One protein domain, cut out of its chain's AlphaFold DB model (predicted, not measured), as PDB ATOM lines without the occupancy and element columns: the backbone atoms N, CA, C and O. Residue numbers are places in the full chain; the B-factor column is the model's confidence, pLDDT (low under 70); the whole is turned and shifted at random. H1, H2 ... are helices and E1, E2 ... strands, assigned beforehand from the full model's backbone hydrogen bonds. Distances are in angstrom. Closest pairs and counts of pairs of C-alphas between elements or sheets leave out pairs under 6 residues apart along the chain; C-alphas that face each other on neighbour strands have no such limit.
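AT A GLANCE: This is residues 80 to 93, 112 to 176, 621 to 658 and 725 to 738 of the 738 residues of the protein "PseudoU_synth_1 domain-containing protein" of Volvox carteri f. nagariensis (UniProt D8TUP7). A long, twisted sheet of three strands has the helix H3 lying along one face and the helix H1 beside its edge strand E3, while H4 touches H1 and only grazes the sheet near E2. Toward one end of the longest axis lie the short helix H2, which also only grazes the sheet, and the loop of residues 621 to 633. The 131 printed residues hold three named strands and four named helices, in the chain order E1, E2, H1, E3, H2, H3, H4; the sheet, in order E2, E1, E3, is antiparallel, and the class is mixed. The whole is compact, with a radius of gyration of the C-alphas of 14.8 A, and only just elongated, spanning 49 by 32 by 25 A.

HOW THE PARTS SIT: Start with E1, residues 80 to 91, the inner strand. Its antiparallel neighbour E2, residues 115 to 128, stands at 161 degrees to it; look for N 84 and O 123, 2.8 A apart. On the other side of E1, E3, residues 158 to 166, is antiparallel at 149 degrees, with N 85 and O 164 at 2.8 A; both pairs are within hydrogen-bond range. E1 bends by 62 degrees at residue 83, E2 by 78 degrees at residue 124. H1, residues 144 to 151, is at the sheet's level, but only just, at a height of 3.6 A; its closest C-alphas to E3 are Leu 144 and Thr 162, 5.3 A. E2, H1 and E3 form a split strand-helix-strand unit, two strands running the same way with E1 between them, and its crossover is right-handed. H2, residues 634 to 637, only grazes the sheet; its C-alpha 634 is 7.0 A from C-alpha 166, the closest pair with E3. H3, residues 646 to 658, makes two layers with the sheet, a helix on one face: its height is 9.3 A, over E1 and E3, and it runs along the strands, at 19 degrees to E1 on the local plane. Its closest C-alphas to E3 are Gly 648 and Phe 161, 4.9 A. H4, residues 725 to 737, touches H1 with residues 731 to 735 alone, at a steep tilt of 56 degrees, opposite ways; the closest C-alphas are Leu 732 and Ile 150, 6.6 A. In H1, H3 and H4 every O i to N i+4 pair is within hydrogen-bond range; H2 is too short for one.

IN THESE COORDINATES: Find C-alpha 80 at (49.563, -47.100, 126.355); E1 runs 32.1 A from there. E2 measures 31.6 A, H1 9.9 A, E3 22.3 A and H2 5.1 A. H3 runs 18.0 A from C-alpha 646 at (39.817, -55.380, 103.392), and H4 17.9 A to C-alpha 737 at (42.091, -54.045, 132.496).

THE WHOLE: The C-alphas farthest apart, Gly 112 and Pro 629, are 50.3 A apart. Look for three cuts: C-alphas 93 and 112 are 6.1 A apart, 176 and 621 6.4 A, 658 and 725 22.2 A. Of the links that are printed whole, E2 to H1 is long. The mean pLDDT of the printed part is 76.3, and residues 725 to 738 are under 70, as are, for instance, residues 626 to 632.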
ATOM      1  N   VAL A  80      49.584 -48.570 126.261       83.69
ATOM      2  CA  VAL A  80      49.563 -47.100 126.355       83.69
ATOM      3  C   VAL A  80      48.158 -46.546 126.100       83.69
ATOM      4  O   VAL A  80      47.420 -47.053 125.257       83.69
ATOM      5  N   LYS A  81      47.760 -45.473 126.803       85.44
ATOM      6  CA  LYS A  81      46.468 -44.805 126.558       85.44
ATOM      7  C   LYS A  81      46.491 -44.097 125.194       85.44
ATOM      8  O   LYS A  81      47.310 -43.201 124.960       85.44
ATOM      9  N   ARG A  82      45.588 -44.491 124.292       85.56
ATOM     10  CA  ARG A  82      45.455 -43.960 122.923       85.56
ATOM     11  C   ARG A  82      43.990 -43.699 122.572       85.56
ATOM     12  O   ARG A  82      43.089 -44.261 123.189       85.56
ATOM     13  N   SER A  83      43.766 -42.812 121.603       87.75
ATOM     14  CA  SER A  83      42.453 -42.613 120.982       87.75
ATOM     15  C   SER A  83      42.268 -43.635 119.864       87.75
ATOM     16  O   SER A  83      43.204 -43.882 119.098       87.75
ATOM     17  N   VAL A  84      41.080 -44.224 119.775       89.19
ATOM     18  CA  VAL A  84      40.698 -45.192 118.743       89.19
ATOM     19  C   VAL A  84      39.308 -44.880 118.191       89.19
ATOM     20  O   VAL A  84      38.476 -44.283 118.875       89.19
ATOM     21  N   ALA A  85      39.061 -45.291 116.952       90.75
ATOM     22  CA  ALA A  85      37.738 -45.431 116.369       90.75
ATOM     23  C   ALA A  85      37.396 -46.919 116.274       90.75
ATOM     24  O   ALA A  85      38.152 -47.700 115.697       90.75
ATOM     25  N   ILE A  86      36.258 -47.308 116.839       91.50
ATOM     26  CA  ILE A  86      35.717 -48.661 116.729       91.50
ATOM     27  C   ILE A  86      34.610 -48.642 115.679       91.50
ATOM     28  O   ILE A  86      33.641 -47.900 115.846       91.50
ATOM     29  N   HIS A  87      34.740 -49.451 114.627       91.94
ATOM     30  CA  HIS A  87      33.673 -49.658 113.642       91.94
ATOM     31  C   HIS A  87      32.847 -50.875 114.063       91.94
ATOM     32  O   HIS A  87      33.400 -51.955 114.307       91.94
ATOM     33  N   THR A  88      31.532 -50.698 114.182       90.69
ATOM     34  CA  THR A  88      30.611 -51.700 114.737       90.69
ATOM     35  C   THR A  88      29.313 -51.795 113.951       90.69
ATOM     36  O   THR A  88      28.860 -50.795 113.404       90.69
ATOM     37  N   GLY A  89      28.691 -52.971 113.956       90.19
ATOM     38  CA  GLY A  89      27.321 -53.181 113.490       90.19
ATOM     39  C   GLY A  89      26.504 -53.943 114.529       90.19
ATOM     40  O   GLY A  89      27.055 -54.750 115.290       90.19
ATOM     41  N   TYR A  90      25.198 -53.680 114.580       87.31
ATOM     42  CA  TYR A  90      24.280 -54.369 115.487       87.31
ATOM     43  C   TYR A  90      22.843 -54.450 114.965       87.31
ATOM     44  O   TYR A  90      22.408 -53.670 114.116       87.31
ATOM     45  N   VAL A  91      22.092 -55.389 115.540       83.62
ATOM     46  CA  VAL A  91      20.655 -55.580 115.316       83.62
ATOM     47  C   VAL A  91      19.927 -55.567 116.664       83.62
ATOM     48  O   VAL A  91      20.239 -56.393 117.525       83.62
ATOM     49  N   GLY A  92      18.936 -54.684 116.836       64.62
ATOM     50  CA  GLY A  92      17.908 -54.811 117.879       64.62
ATOM     51  C   GLY A  92      17.660 -53.564 118.735       64.62
ATOM     52  O   GLY A  92      18.448 -52.624 118.770       64.62
ATOM     53  N   THR A  93      16.547 -53.584 119.469       54.44
ATOM     54  CA  THR A  93      16.098 -52.498 120.353       54.44
ATOM     55  C   THR A  93      17.023 -52.239 121.551       54.44
ATOM     56  O   THR A  93      17.645 -53.135 122.120       54.44
ATOM     57  N   GLY A 112      12.280 -47.878 118.308       40.72
ATOM     58  CA  GLY A 112      12.005 -49.037 117.463       40.72
ATOM     59  C   GLY A 112      13.201 -49.979 117.368       40.72
ATOM     60  O   GLY A 112      14.217 -49.788 118.037       40.72
ATOM     61  N   ASP A 113      13.076 -50.986 116.510       49.16
ATOM     62  CA  ASP A 113      14.168 -51.884 116.140       49.16
ATOM     63  C   ASP A 113      15.241 -51.128 115.348       49.16
ATOM     64  O   ASP A 113      15.310 -51.185 114.123       49.16
ATOM     65  N   ASP A 114      16.063 -50.370 116.074       57.97
ATOM     66  CA  ASP A 114      17.214 -49.661 115.536       57.97
ATOM     67  C   ASP A 114      18.242 -50.703 115.054       57.97
ATOM     68  O   ASP A 114      18.768 -51.518 115.818       57.97
ATOM     69  N   VAL A 115      18.513 -50.699 113.749       63.50
ATOM     70  CA  VAL A 115      19.471 -51.593 113.088       63.50
ATOM     71  C   VAL A 115      20.578 -50.738 112.483       63.50
ATOM     72  O   VAL A 115      20.306 -49.731 111.836       63.50
ATOM     73  N   THR A 116      21.844 -51.124 112.658       72.25
ATOM     74  CA  THR A 116      22.968 -50.433 112.004       72.25
ATOM     75  C   THR A 116      23.974 -51.424 111.432       72.25
ATOM     76  O   THR A 116      24.305 -52.432 112.058       72.25
ATOM     77  N   ILE A 117      24.479 -51.131 110.230       78.06
ATOM     78  CA  ILE A 117      25.639 -51.846 109.686       78.06
ATOM     79  C   ILE A 117      26.914 -51.198 110.206       78.06
ATOM     80  O   ILE A 117      27.804 -51.927 110.619       78.06
ATOM     81  N   GLU A 118      27.001 -49.865 110.196       73.69
ATOM     82  CA  GLU A 118      28.233 -49.156 110.546       73.69
ATOM     83  C   GLU A 118      27.990 -47.955 111.470       73.69
ATOM     84  O   GLU A 118      27.820 -46.819 111.033       73.69
ATOM     85  N   GLN A 119      28.033 -48.202 112.780       83.69
ATOM     86  CA  GLN A 119      28.263 -47.174 113.788       83.69
ATOM     87  C   GLN A 119      29.760 -47.085 114.112       83.69
ATOM     88  O   GLN A 119      30.382 -48.070 114.519       83.69
ATOM     89  N   VAL A 120      30.319 -45.876 114.004       83.81
ATOM     90  CA  VAL A 120      31.699 -45.564 114.401       83.81
ATOM     91  C   VAL A 120      31.708 -44.842 115.746       83.81
ATOM     92  O   VAL A 120      31.055 -43.811 115.911       83.81
ATOM     93  N   MET A 121      32.465 -45.364 116.712       85.38
ATOM     94  CA  MET A 121      32.586 -44.807 118.064       85.38
ATOM     95  C   MET A 121      34.022 -44.369 118.358       85.38
ATOM     96  O   MET A 121      34.952 -45.160 118.217       85.38
ATOM     97  N   GLY A 122      34.206 -43.121 118.798       84.75
ATOM     98  CA  GLY A 122      35.490 -42.621 119.298       84.75
ATOM     99  C   GLY A 122      35.664 -42.937 120.785       84.75
ATOM    100  O   GLY A 122      34.809 -42.571 121.586       84.75
ATOM    101  N   LEU A 123      36.756 -43.606 121.162       84.75
ATOM    102  CA  LEU A 123      37.044 -44.006 122.547       84.75
ATOM    103  C   LEU A 123      38.526 -43.818 122.899       84.75
ATOM    104  O   LEU A 123      39.396 -43.850 122.032       84.75
ATOM    105  N   ARG A 124      38.834 -43.661 124.195       81.56
ATOM    106  CA  ARG A 124      40.212 -43.693 124.719       81.56
ATOM    107  C   ARG A 124      40.438 -44.984 125.507       81.56
ATOM    108  O   ARG A 124      39.845 -45.164 126.566       81.56
ATOM    109  N   MET A 125      41.311 -45.857 125.009       83.44
ATOM    110  CA  MET A 125      41.574 -47.200 125.555       83.44
ATOM    111  C   MET A 125      43.067 -47.378 125.869       83.44
ATOM    112  O   MET A 125      43.890 -46.595 125.391       83.44
ATOM    113  N   LEU A 126      43.430 -48.390 126.668       83.62
ATOM    114  CA  LEU A 126      44.816 -48.872 126.724       83.62
ATOM    115  C   LEU A 126      45.038 -49.824 125.547       83.62
ATOM    116  O   LEU A 126      44.240 -50.735 125.335       83.62
ATOM    117  N   VAL A 127      46.096 -49.581 124.780       83.88
ATOM    118  CA  VAL A 127      46.377 -50.248 123.508       83.88
ATOM    119  C   VAL A 127      47.860 -50.607 123.464       83.88
ATOM    120  O   VAL A 127      48.699 -49.796 123.856       83.88
ATOM    121  N   ASP A 128      48.185 -51.811 123.000       81.81
ATOM    122  CA  ASP A 128      49.562 -52.195 122.675       81.81
ATOM    123  C   ASP A 128      49.993 -51.438 121.410       81.81
ATOM    124  O   ASP A 128      49.367 -51.560 120.355       81.81
ATOM    125  N   GLU A 129      51.029 -50.608 121.508       75.81
ATOM    126  CA  GLU A 129      51.449 -49.760 120.392       75.81
ATOM    127  C   GLU A 129      52.229 -50.531 119.311       75.81
ATOM    128  O   GLU A 129      52.279 -50.077 118.168       75.81
ATOM    129  N   SER A 130      52.766 -51.717 119.631       73.06
ATOM    130  CA  SER A 130      53.545 -52.541 118.696       73.06
ATOM    131  C   SER A 130      52.687 -53.133 117.574       73.06
ATOM    132  O   SER A 130      53.099 -53.131 116.413       73.06
ATOM    133  N   CYS A 131      51.455 -53.554 117.881       71.12
ATOM    134  CA  CYS A 131      50.573 -54.181 116.895       71.12
ATOM    135  C   CYS A 131      50.085 -53.215 115.797       71.12
ATOM    136  O   CYS A 131      49.709 -53.663 114.721       71.12
ATOM    137  N   TYR A 132      50.174 -51.894 115.996       74.31
ATOM    138  CA  TYR A 132      49.782 -50.895 114.989       74.31
ATOM    139  C   TYR A 132      50.920 -50.473 114.040       74.31
ATOM    140  O   TYR A 132      50.712 -49.601 113.193       74.31
ATOM    141  N   VAL A 133      52.119 -51.059 114.149       69.94
ATOM    142  CA  VAL A 133      53.266 -50.719 113.290       69.94
ATOM    143  C   VAL A 133      53.111 -51.357 111.905       69.94
ATOM    144  O   VAL A 133      53.139 -52.578 111.758       69.94
ATOM    145  N   ALA A 134      52.981 -50.531 110.863       62.44
ATOM    146  CA  ALA A 134      52.887 -51.003 109.483       62.44
ATOM    147  C   ALA A 134      54.162 -51.762 109.060       62.44
ATOM    148  O   ALA A 134      55.274 -51.269 109.233       62.44
ATOM    149  N   GLY A 135      54.002 -52.968 108.506       62.44
ATOM    150  CA  GLY A 135      55.117 -53.820 108.065       62.44
ATOM    151  C   GLY A 135      55.864 -54.569 109.178       62.44
ATOM    152  O   GLY A 135      56.764 -55.348 108.871       62.44
ATOM    153  N   GLY A 136      55.498 -54.383 110.451       61.62
ATOM    154  CA  GLY A 136      56.054 -55.159 111.562       61.62
ATOM    155  C   GLY A 136      55.591 -56.630 111.574       61.62
ATOM    156  O   GLY A 136      54.535 -56.960 111.022       61.62
ATOM    157  N   PRO A 137      56.337 -57.541 112.228       48.78
ATOM    158  CA  PRO A 137      55.871 -58.905 112.462       48.78
ATOM    159  C   PRO A 137      54.624 -58.877 113.362       48.78
ATOM    160  O   PRO A 137      54.700 -58.480 114.519       48.78
ATOM    161  N   GLY A 138      53.472 -59.283 112.820       60.66
ATOM    162  CA  GLY A 138      52.179 -59.184 113.510       60.66
ATOM    163  C   GLY A 138      51.436 -57.852 113.319       60.66
ATOM    164  O   GLY A 138      50.549 -57.553 114.111       60.66
ATOM    165  N   ALA A 139      51.775 -57.063 112.291       69.62
ATOM    166  CA  ALA A 139      51.127 -55.785 111.978       69.62
ATOM    167  C   ALA A 139      49.598 -55.892 111.786       69.62
ATOM    168  O   ALA A 139      49.105 -56.324 110.744       69.62
ATOM    169  N   ASP A 140      48.850 -55.389 112.763       79.25
ATOM    170  CA  ASP A 140      47.392 -55.300 112.812       79.25
ATOM    171  C   ASP A 140      46.939 -53.831 112.735       79.25
ATOM    172  O   ASP A 140      46.344 -53.261 113.649       79.25
ATOM    173  N   THR A 141      47.230 -53.187 111.603       79.25
ATOM    174  CA  THR A 141      46.900 -51.763 111.370       79.25
ATOM    175  C   THR A 141      45.401 -51.424 111.451       79.25
ATOM    176  O   THR A 141      45.049 -50.247 111.556       79.25
ATOM    177  N   GLU A 142      44.517 -52.430 111.419       84.25
ATOM    178  CA  GLU A 142      43.068 -52.276 111.598       84.25
ATOM    179  C   GLU A 142      42.573 -52.603 113.021       84.25
ATOM    180  O   GLU A 142      41.408 -52.341 113.324       84.25
ATOM    181  N   GLY A 143      43.407 -53.166 113.900       88.06
ATOM    182  CA  GLY A 143      43.002 -53.619 115.234       88.06
ATOM    183  C   GLY A 143      42.033 -54.808 115.224       88.06
ATOM    184  O   GLY A 143      41.144 -54.878 116.075       88.06
ATOM    185  N   LEU A 144      42.155 -55.723 114.258       90.69
ATOM    186  CA  LEU A 144      41.337 -56.932 114.114       90.69
ATOM    187  C   LEU A 144      41.511 -57.912 115.285       90.69
ATOM    188  O   LEU A 144      40.543 -58.542 115.702       90.69
ATOM    189  N   VAL A 145      42.717 -58.031 115.847       89.25
ATOM    190  CA  VAL A 145      43.020 -58.890 117.006       89.25
ATOM    191  C   VAL A 145      42.374 -58.323 118.271       89.25
ATOM    192  O   VAL A 145      41.810 -59.066 119.080       89.25
ATOM    193  N   LEU A 146      42.391 -56.994 118.421       88.38
ATOM    194  CA  LEU A 146      41.690 -56.300 119.501       88.38
ATOM    195  C   LEU A 146      40.166 -56.395 119.317       88.38
ATOM    196  O   LEU A 146      39.463 -56.719 120.276       88.38
ATOM    197  N   ALA A 147      39.664 -56.224 118.089       91.50
ATOM    198  CA  ALA A 147      38.268 -56.474 117.737       91.50
ATOM    199  C   ALA A 147      37.842 -57.905 118.104       91.50
ATOM    200  O   ALA A 147      36.824 -58.077 118.768       91.50
ATOM    201  N   ASP A 148      38.636 -58.925 117.765       91.75
ATOM    202  CA  ASP A 148      38.368 -60.322 118.132       91.75
ATOM    203  C   ASP A 148      38.381 -60.567 119.641       91.75
ATOM    204  O   ASP A 148      37.582 -61.364 120.134       91.75
ATOM    205  N   SER A 149      39.232 -59.864 120.391       89.62
ATOM    206  CA  SER A 149      39.204 -59.915 121.855       89.62
ATOM    207  C   SER A 149      37.870 -59.399 122.405       89.62
ATOM    208  O   SER A 149      37.192 -60.107 123.149       89.62
ATOM    209  N   ILE A 150      37.427 -58.222 121.954       89.00
ATOM    210  CA  ILE A 150      36.136 -57.624 122.336       89.00
ATOM    211  C   ILE A 150      34.969 -58.539 121.920       89.00
ATOM    212  O   ILE A 150      34.073 -58.828 122.714       89.00
ATOM    213  N   ASN A 151      35.013 -59.055 120.692       92.19
ATOM    214  CA  ASN A 151      33.982 -59.876 120.056       92.19
ATOM    215  C   ASN A 151      33.697 -61.220 120.747       92.19
ATOM    216  O   ASN A 151      32.632 -61.794 120.501       92.19
ATOM    217  N   ARG A 152      34.601 -61.718 121.605       92.06
ATOM    218  CA  ARG A 152      34.378 -62.897 122.474       92.06
ATOM    219  C   ARG A 152      33.444 -62.602 123.652       92.06
ATOM    220  O   ARG A 152      32.887 -63.525 124.236       92.06
ATOM    221  N   HIS A 153      33.275 -61.330 124.006       88.75
ATOM    222  CA  HIS A 153      32.473 -60.883 125.147       88.75
ATOM    223  C   HIS A 153      31.108 -60.291 124.754       88.75
ATOM    224  O   HIS A 153      30.315 -59.972 125.649       88.75
ATOM    225  N   LEU A 154      30.845 -60.169 123.445       87.31
ATOM    226  CA  LEU A 154      29.621 -59.647 122.829       87.31
ATOM    227  C   LEU A 154      28.662 -60.773 122.386       87.31
ATOM    228  O   LEU A 154      29.131 -61.851 122.017       87.31
ATOM    229  N   PRO A 155      27.336 -60.532 122.363       87.69
ATOM    230  CA  PRO A 155      26.380 -61.428 121.708       87.69
ATOM    231  C   PRO A 155      26.591 -61.440 120.184       87.69
ATOM    232  O   PRO A 155      27.121 -60.488 119.617       87.69
ATOM    233  N   SER A 156      26.109 -62.478 119.493       84.31
ATOM    234  CA  SER A 156      26.194 -62.595 118.023       84.31
ATOM    235  C   SER A 156      25.507 -61.454 117.259       84.31
ATOM    236  O   SER A 156      25.888 -61.156 116.132       84.31
ATOM    237  N   GLN A 157      24.530 -60.791 117.886       84.88
ATOM    238  CA  GLN A 157      23.809 -59.628 117.359       84.88
ATOM    239  C   GLN A 157      24.643 -58.335 117.312       84.88
ATOM    240  O   GLN A 157      24.170 -57.354 116.746       84.88
ATOM    241  N   ILE A 158      25.851 -58.309 117.896       89.44
ATOM    242  CA  ILE A 158      26.753 -57.148 117.905       89.44
ATOM    243  C   ILE A 158      28.149 -57.587 117.445       89.44
ATOM    244  O   ILE A 158      28.747 -58.521 117.993       89.44
ATOM    245  N   ARG A 159      28.720 -56.879 116.469       91.12
ATOM    246  CA  ARG A 159      30.090 -57.123 116.000       91.12
ATOM    247  C   ARG A 159      30.912 -55.847 115.919       91.12
ATOM    248  O   ARG A 159      30.475 -54.849 115.361       91.12
ATOM    249  N   VAL A 160      32.135 -55.925 116.437       92.69
ATOM    250  CA  VAL A 160      33.234 -55.017 116.100       92.69
ATOM    251  C   VAL A 160      33.926 -55.552 114.849       92.69
ATOM    252  O   VAL A 160      34.295 -56.729 114.809       92.69
ATOM    253  N   PHE A 161      34.134 -54.701 113.849       93.56
ATOM    254  CA  PHE A 161      34.893 -55.055 112.646       93.56
ATOM    255  C   PHE A 161      36.364 -54.658 112.774       93.56
ATOM    256  O   PHE A 161      37.236 -55.446 112.416       93.56
ATOM    257  N   THR A 162      36.632 -53.459 113.304       92.94
ATOM    258  CA  THR A 162      37.971 -52.858 113.426       92.94
ATOM    259  C   THR A 162      38.079 -51.982 114.678       92.94
ATOM    260  O   THR A 162      37.073 -51.485 115.197       92.94
ATOM    261  N   VAL A 163      39.310 -51.767 115.148       91.62
ATOM    262  CA  VAL A 163      39.670 -50.813 116.208       91.62
ATOM    263  C   VAL A 163      40.869 -49.999 115.716       91.62
ATOM    264  O   VAL A 163      42.022 -50.340 115.965       91.62
ATOM    265  N   GLN A 164      40.614 -48.932 114.962       89.19
ATOM    266  CA  GLN A 164      41.648 -48.146 114.283       89.19
ATOM    267  C   GLN A 164      42.170 -46.995 115.165       89.19
ATOM    268  O   GLN A 164      41.401 -46.335 115.859       89.19
ATOM    269  N   LYS A 165      43.479 -46.713 115.138       86.69
ATOM    270  CA  LYS A 165      44.123 -45.640 115.928       86.69
ATOM    271  C   LYS A 165      43.758 -44.243 115.394       86.69
ATOM    272  O   LYS A 165      43.888 -43.989 114.199       86.69
ATOM    273  N   THR A 166      43.351 -43.311 116.260       86.38
ATOM    274  CA  THR A 166      42.933 -41.947 115.867       86.38
ATOM    275  C   THR A 166      43.696 -40.836 116.596       86.38
ATOM    276  O   THR A 166      44.482 -41.080 117.514       86.38
ATOM    277  N   ASN A 167      43.507 -39.585 116.157       84.06
ATOM    278  CA  ASN A 167      44.141 -38.419 116.778       84.06
ATOM    279  C   ASN A 167      43.524 -38.103 118.162       84.06
ATOM    280  O   ASN A 167      42.406 -38.512 118.469       84.06
ATOM    281  N   LYS A 168      44.247 -37.358 119.018       82.06
ATOM    282  CA  LYS A 168      43.834 -37.085 120.416       82.06
ATOM    283  C   LYS A 168      42.465 -36.383 120.559       82.06
ATOM    284  O   LYS A 168      41.907 -36.423 121.659       82.06
ATOM    285  N   LYS A 169      41.958 -35.738 119.498       83.19
ATOM    286  CA  LYS A 169      40.707 -34.957 119.449       83.19
ATOM    287  C   LYS A 169      39.612 -35.610 118.578       83.19
ATOM    288  O   LYS A 169      38.665 -34.929 118.197       83.19
ATOM    289  N   PHE A 170      39.735 -36.889 118.214       85.12
ATOM    290  CA  PHE A 170      38.792 -37.521 117.288       85.12
ATOM    291  C   PHE A 170      37.373 -37.594 117.867       85.12
ATOM    292  O   PHE A 170      37.161 -38.195 118.918       85.12
ATOM    293  N   SER A 171      36.398 -37.042 117.140       84.25
ATOM    294  CA  SER A 171      34.973 -37.166 117.461       84.25
ATOM    295  C   SER A 171      34.182 -37.584 116.228       84.25
ATOM    296  O   SER A 171      34.107 -36.851 115.239       84.25
ATOM    297  N   ALA A 172      33.552 -38.759 116.301       85.12
ATOM    298  CA  ALA A 172      32.798 -39.333 115.188       85.12
ATOM    299  C   ALA A 172      31.548 -38.510 114.802       85.12
ATOM    300  O   ALA A 172      31.081 -38.601 113.669       85.12
ATOM    301  N   ARG A 173      31.026 -37.665 115.708       82.75
ATOM    302  CA  ARG A 173      29.905 -36.752 115.417       82.75
ATOM    303  C   ARG A 173      30.345 -35.582 114.527       82.75
ATOM    304  O   ARG A 173      29.703 -35.338 113.508       82.75
ATOM    305  N   HIS A 174      31.443 -34.908 114.876       83.50
ATOM    306  CA  HIS A 174      31.847 -33.633 114.260       83.50
ATOM    307  C   HIS A 174      32.849 -33.803 113.101       83.50
ATOM    308  O   HIS A 174      32.918 -32.942 112.234       83.50
ATOM    309  N   MET A 175      33.601 -34.913 113.038       87.94
ATOM    310  CA  MET A 175      34.575 -35.185 111.958       87.94
ATOM    311  C   MET A 175      34.016 -36.033 110.797       87.94
ATOM    312  O   MET A 175      34.769 -36.427 109.905       87.94
ATOM    313  N   CYS A 176      32.719 -36.351 110.819       90.19
ATOM    314  CA  CYS A 176      32.037 -37.102 109.764       90.19
ATOM    315  C   CYS A 176      31.403 -36.138 108.748       90.19
ATOM    316  O   CYS A 176      30.452 -35.422 109.078       90.19
ATOM    317  N   GLY A 621      36.667 -36.877 107.456       84.25
ATOM    318  CA  GLY A 621      37.647 -35.959 106.897       84.25
ATOM    319  C   GLY A 621      39.078 -36.481 106.954       84.25
ATOM    320  O   GLY A 621      39.421 -37.426 107.674       84.25
ATOM    321  N   ARG A 622      39.941 -35.853 106.152       84.19
ATOM    322  CA  ARG A 622      41.361 -36.217 106.089       84.19
ATOM    323  C   ARG A 622      42.030 -35.963 107.437       84.19
ATOM    324  O   ARG A 622      41.864 -34.894 108.022       84.19
ATOM    325  N   PHE A 623      42.846 -36.907 107.903       78.94
ATOM    326  CA  PHE A 623      43.668 -36.655 109.082       78.94
ATOM    327  C   PHE A 623      44.701 -35.559 108.763       78.94
ATOM    328  O   PHE A 623      45.356 -35.631 107.716       78.94
ATOM    329  N   PRO A 624      44.865 -34.544 109.634       71.88
ATOM    330  CA  PRO A 624      45.854 -33.498 109.421       71.88
ATOM    331  C   PRO A 624      47.262 -34.097 109.445       71.88
ATOM    332  O   PRO A 624      47.561 -34.973 110.260       71.88
ATOM    333  N   GLN A 625      48.130 -33.608 108.560       70.75
ATOM    334  CA  GLN A 625      49.532 -34.008 108.534       70.75
ATOM    335  C   GLN A 625      50.213 -33.615 109.847       70.75
ATOM    336  O   GLN A 625      50.205 -32.448 110.235       70.75
ATOM    337  N   GLN A 626      50.813 -34.595 110.520       66.56
ATOM    338  CA  GLN A 626      51.604 -34.353 111.720       66.56
ATOM    339  C   GLN A 626      53.032 -33.992 111.305       66.56
ATOM    340  O   GLN A 626      53.764 -34.828 110.785       66.56
ATOM    341  N   CYS A 627      53.415 -32.734 111.514       53.41
ATOM    342  CA  CYS A 627      54.783 -32.269 111.309       53.41
ATOM    343  C   CYS A 627      55.553 -32.370 112.632       53.41
ATOM    344  O   CYS A 627      55.343 -31.561 113.533       53.41
ATOM    345  N   GLY A 628      56.439 -33.358 112.743       58.28
ATOM    346  CA  GLY A 628      57.321 -33.559 113.892       58.28
ATOM    347  C   GLY A 628      58.374 -34.640 113.609       58.28
ATOM    348  O   GLY A 628      58.294 -35.294 112.568       58.28
ATOM    349  N   PRO A 629      59.374 -34.832 114.488       44.31
ATOM    350  CA  PRO A 629      60.417 -35.833 114.274       44.31
ATOM    351  C   PRO A 629      59.903 -37.268 114.504       44.31
ATOM    352  O   PRO A 629      59.519 -37.621 115.619       44.31
ATOM    353  N   GLY A 630      59.948 -38.106 113.462       54.62
ATOM    354  CA  GLY A 630      59.701 -39.558 113.521       54.62
ATOM    355  C   GLY A 630      58.437 -40.040 112.793       54.62
ATOM    356  O   GLY A 630      57.454 -39.312 112.682       54.62
ATOM    357  N   ASP A 631      58.444 -41.302 112.348       52.06
ATOM    358  CA  ASP A 631      57.423 -41.951 111.490       52.06
ATOM    359  C   ASP A 631      56.032 -42.177 112.129       52.06
ATOM    360  O   ASP A 631      55.202 -42.928 111.610       52.06
ATOM    361  N   ASN A 632      55.734 -41.498 113.239       58.91
ATOM    362  CA  ASN A 632      54.519 -41.642 114.051       58.91
ATOM    363  C   ASN A 632      53.234 -41.079 113.403       58.91
ATOM    364  O   ASN A 632      52.210 -40.926 114.075       58.91
ATOM    365  N   ASP A 633      53.265 -40.751 112.110       70.75
ATOM    366  CA  ASP A 633      52.111 -40.229 111.387       70.75
ATOM    367  C   ASP A 633      50.992 -41.282 111.314       70.75
ATOM    368  O   ASP A 633      51.161 -42.376 110.776       70.75
ATOM    369  N   LEU A 634      49.804 -40.932 111.815       73.25
ATOM    370  CA  LEU A 634      48.614 -41.784 111.733       73.25
ATOM    371  C   LEU A 634      48.277 -42.173 110.286       73.25
ATOM    372  O   LEU A 634      47.726 -43.251 110.069       73.25
ATOM    373  N   ARG A 635      48.662 -41.353 109.298       73.62
ATOM    374  CA  ARG A 635      48.475 -41.664 107.873       73.62
ATOM    375  C   ARG A 635      49.253 -42.905 107.420       73.62
ATOM    376  O   ARG A 635      48.792 -43.572 106.498       73.62
ATOM    377  N   ASN A 636      50.350 -43.259 108.096       69.31
ATOM    378  CA  ASN A 636      51.100 -44.497 107.858       69.31
ATOM    379  C   ASN A 636      50.344 -45.730 108.389       69.31
ATOM    380  O   ASN A 636      50.421 -46.812 107.811       69.31
ATOM    381  N   VAL A 637      49.587 -45.565 109.481       71.25
ATOM    382  CA  VAL A 637      48.853 -46.649 110.153       71.25
ATOM    383  C   VAL A 637      47.471 -46.844 109.532       71.25
ATOM    384  O   VAL A 637      47.221 -47.885 108.930       71.25
ATOM    385  N   THR A 638      46.581 -45.853 109.640       72.56
ATOM    386  CA  THR A 638      45.165 -45.953 109.231       72.56
ATOM    387  C   THR A 638      44.911 -45.438 107.816       72.56
ATOM    388  O   THR A 638      44.098 -46.011 107.090       72.56
ATOM    389  N   GLY A 639      45.704 -44.471 107.350       74.94
ATOM    390  CA  GLY A 639      45.611 -43.895 106.006       74.94
ATOM    391  C   GLY A 639      45.266 -42.407 106.028       74.94
ATOM    392  O   GLY A 639      45.173 -41.777 107.076       74.94
ATOM    393  N   VAL A 640      45.070 -41.809 104.850       79.31
ATOM    394  CA  VAL A 640      44.842 -40.352 104.717       79.31
ATOM    395  C   VAL A 640      43.505 -39.893 105.335       79.31
ATOM    396  O   VAL A 640      43.341 -38.714 105.636       79.31
ATOM    397  N   ARG A 641      42.562 -40.815 105.551       85.31
ATOM    398  CA  ARG A 641      41.285 -40.637 106.263       85.31
ATOM    399  C   ARG A 641      40.999 -41.895 107.091       85.31
ATOM    400  O   ARG A 641      41.632 -42.922 106.853       85.31
ATOM    401  N   LEU A 642      40.033 -41.839 108.007       86.81
ATOM    402  CA  LEU A 642      39.501 -43.048 108.643       86.81
ATOM    403  C   LEU A 642      38.695 -43.857 107.612       86.81
ATOM    404  O   LEU A 642      37.840 -43.291 106.929       86.81
ATOM    405  N   SER A 643      38.972 -45.157 107.486       86.81
ATOM    406  CA  SER A 643      38.262 -46.052 106.561       86.81
ATOM    407  C   SER A 643      38.516 -47.523 106.884       86.81
ATOM    408  O   SER A 643      39.669 -47.927 107.059       86.81
ATOM    409  N   VAL A 644      37.465 -48.340 106.868       87.19
ATOM    410  CA  VAL A 644      37.566 -49.804 106.962       87.19
ATOM    411  C   VAL A 644      38.304 -50.351 105.731       87.19
ATOM    412  O   VAL A 644      37.929 -50.028 104.602       87.19
ATOM    413  N   ARG A 645      39.350 -51.165 105.920       87.88
ATOM    414  CA  ARG A 645      40.115 -51.830 104.845       87.88
ATOM    415  C   ARG A 645      39.618 -53.269 104.655       87.88
ATOM    416  O   ARG A 645      38.621 -53.668 105.245       87.88
ATOM    417  N   ALA A 646      40.286 -54.055 103.809       88.50
ATOM    418  CA  ALA A 646      39.817 -55.380 103.392       88.50
ATOM    419  C   ALA A 646      39.477 -56.344 104.554       88.50
ATOM    420  O   ALA A 646      38.487 -57.068 104.466       88.50
ATOM    421  N   GLY A 647      40.245 -56.337 105.652       87.38
ATOM    422  CA  GLY A 647      40.010 -57.232 106.790       87.38
ATOM    423  C   GLY A 647      38.750 -56.862 107.572       87.38
ATOM    424  O   GLY A 647      37.934 -57.727 107.893       87.38
ATOM    425  N   GLY A 648      38.547 -55.567 107.822       89.94
ATOM    426  CA  GLY A 648      37.302 -55.056 108.391       89.94
ATOM    427  C   GLY A 648      36.098 -55.174 107.445       89.94
ATOM    428  O   GLY A 648      35.002 -55.510 107.888       89.94
ATOM    429  N   GLN A 649      36.290 -54.951 106.140       91.75
ATOM    430  CA  GLN A 649      35.229 -55.024 105.129       91.75
ATOM    431  C   GLN A 649      34.681 -56.446 104.988       91.75
ATOM    432  O   GLN A 649      33.465 -56.611 104.922       91.75
ATOM    433  N   GLN A 650      35.546 -57.467 105.022       93.56
ATOM    434  CA  GLN A 650      35.110 -58.865 105.040       93.56
ATOM    435  C   GLN A 650      34.238 -59.145 106.273       93.56
ATOM    436  O   GLN A 650      33.118 -59.618 106.129       93.56
ATOM    437  N   ARG A 651      34.681 -58.738 107.472       93.88
ATOM    438  CA  ARG A 651      33.910 -58.892 108.724       93.88
ATOM    439  C   ARG A 651      32.558 -58.163 108.686       93.88
ATOM    440  O   ARG A 651      31.575 -58.677 109.223       93.88
ATOM    441  N   ARG A 652      32.502 -56.984 108.051       92.88
ATOM    442  CA  ARG A 652      31.273 -56.202 107.824       92.88
ATOM    443  C   ARG A 652      30.301 -56.944 106.903       92.88
ATOM    444  O   ARG A 652      29.113 -57.017 107.204       92.88
ATOM    445  N   GLU A 653      30.802 -57.535 105.821       93.31
ATOM    446  CA  GLU A 653      30.002 -58.294 104.854       93.31
ATOM    447  C   GLU A 653      29.557 -59.666 105.392       93.31
ATOM    448  O   GLU A 653      28.409 -60.065 105.190       93.31
ATOM    449  N   ASP A 654      30.406 -60.358 106.154       94.31
ATOM    450  CA  ASP A 654      30.058 -61.609 106.837       94.31
ATOM    451  C   ASP A 654      28.910 -61.383 107.832       94.31
ATOM    452  O   ASP A 654      27.935 -62.139 107.848       94.31
ATOM    453  N   PHE A 655      28.972 -60.304 108.624       93.69
ATOM    454  CA  PHE A 655      27.884 -59.890 109.518       93.69
ATOM    455  C   PHE A 655      26.627 -59.462 108.742       93.69
ATOM    456  O   PHE A 655      25.518 -59.861 109.110       93.69
ATOM    457  N   ARG A 656      26.789 -58.719 107.631       92.19
ATOM    458  CA  ARG A 656      25.686 -58.334 106.733       92.19
ATOM    459  C   ARG A 656      24.911 -59.572 106.270       92.19
ATOM    460  O   ARG A 656      23.692 -59.608 106.398       92.19
ATOM    461  N   ARG A 657      25.613 -60.601 105.789       92.69
ATOM    462  CA  ARG A 657      25.010 -61.837 105.260       92.69
ATOM    463  C   ARG A 657      24.435 -62.749 106.341       92.69
ATOM    464  O   ARG A 657      23.325 -63.241 106.179       92.69
ATOM    465  N   SER A 658      25.177 -62.990 107.422       91.94
ATOM    466  CA  SER A 658      24.831 -64.027 108.408       91.94
ATOM    467  C   SER A 658      23.892 -63.573 109.530       91.94
ATOM    468  O   SER A 658      23.212 -64.416 110.113       91.94
ATOM    469  N   MET A 725      24.537 -50.684 126.085       41.78
ATOM    470  CA  MET A 725      25.909 -50.275 125.744       41.78
ATOM    471  C   MET A 725      26.790 -50.147 127.006       41.78
ATOM    472  O   MET A 725      27.982 -50.412 126.955       41.78
ATOM    473  N   HIS A 726      26.201 -49.882 128.177       37.09
ATOM    474  CA  HIS A 726      26.852 -49.954 129.495       37.09
ATOM    475  C   HIS A 726      27.486 -51.321 129.816       37.09
ATOM    476  O   HIS A 726      28.580 -51.371 130.373       37.09
ATOM    477  N   HIS A 727      26.852 -52.441 129.447       42.28
ATOM    478  CA  HIS A 727      27.448 -53.778 129.586       42.28
ATOM    479  C   HIS A 727      28.598 -54.000 128.600       42.28
ATOM    480  O   HIS A 727      29.611 -54.593 128.977       42.28
ATOM    481  N   VAL A 728      28.471 -53.489 127.371       43.56
ATOM    482  CA  VAL A 728      29.548 -53.498 126.371       43.56
ATOM    483  C   VAL A 728      30.739 -52.672 126.866       43.56
ATOM    484  O   VAL A 728      31.848 -53.187 126.909       43.56
ATOM    485  N   MET A 729      30.512 -51.450 127.355       43.44
ATOM    486  CA  MET A 729      31.533 -50.556 127.915       43.44
ATOM    487  C   MET A 729      32.170 -51.109 129.199       43.44
ATOM    488  O   MET A 729      33.386 -51.035 129.351       43.44
ATOM    489  N   ARG A 730      31.403 -51.736 130.103       42.59
ATOM    490  CA  ARG A 730      31.962 -52.417 131.289       42.59
ATOM    491  C   ARG A 730      32.812 -53.633 130.916       42.59
ATOM    492  O   ARG A 730      33.847 -53.854 131.542       42.59
ATOM    493  N   ARG A 731      32.425 -54.409 129.898       47.44
ATOM    494  CA  ARG A 731      33.241 -55.530 129.400       47.44
ATOM    495  C   ARG A 731      34.445 -55.055 128.585       47.44
ATOM    496  O   ARG A 731      35.509 -55.637 128.738       47.44
ATOM    497  N   LEU A 732      34.336 -53.960 127.833       45.59
ATOM    498  CA  LEU A 732      35.470 -53.255 127.223       45.59
ATOM    499  C   LEU A 732      36.469 -52.798 128.291       45.59
ATOM    500  O   LEU A 732      37.652 -53.089 128.168       45.59
ATOM    501  N   ALA A 733      36.003 -52.161 129.367       42.94
ATOM    502  CA  ALA A 733      36.847 -51.771 130.495       42.94
ATOM    503  C   ALA A 733      37.520 -52.986 131.161       42.94
ATOM    504  O   ALA A 733      38.694 -52.913 131.511       42.94
ATOM    505  N   HIS A 734      36.822 -54.122 131.269       43.12
ATOM    506  CA  HIS A 734      37.413 -55.371 131.754       43.12
ATOM    507  C   HIS A 734      38.485 -55.924 130.796       43.12
ATOM    508  O   HIS A 734      39.551 -56.301 131.263       43.12
ATOM    509  N   VAL A 735      38.247 -55.929 129.479       45.97
ATOM    510  CA  VAL A 735      39.217 -56.362 128.445       45.97
ATOM    511  C   VAL A 735      40.428 -55.422 128.353       45.97
ATOM    512  O   VAL A 735      41.518 -55.859 128.005       45.97
ATOM    513  N   VAL A 736      40.250 -54.143 128.693       43.00
ATOM    514  CA  VAL A 736      41.310 -53.124 128.811       43.00
ATOM    515  C   VAL A 736      42.087 -53.240 130.134       43.00
ATOM    516  O   VAL A 736      43.224 -52.774 130.210       43.00
ATOM    517  N   SER A 737      41.488 -53.842 131.169       34.53
ATOM    518  CA  SER A 737      42.091 -54.045 132.496       34.53
ATOM    519  C   SER A 737      42.755 -55.417 132.683       34.53
ATOM    520  O   SER A 737      43.545 -55.568 133.618       34.53
ATOM    521  N   SER A 738      42.433 -56.398 131.836       33.53
ATOM    522  CA  SER A 738      43.231 -57.611 131.572       33.53
ATOM    523  C   SER A 738      44.238 -57.377 130.446       33.53
ATOM    524  O   SER A 738      45.193 -58.160 130.291       33.53
TER     525      SER A 738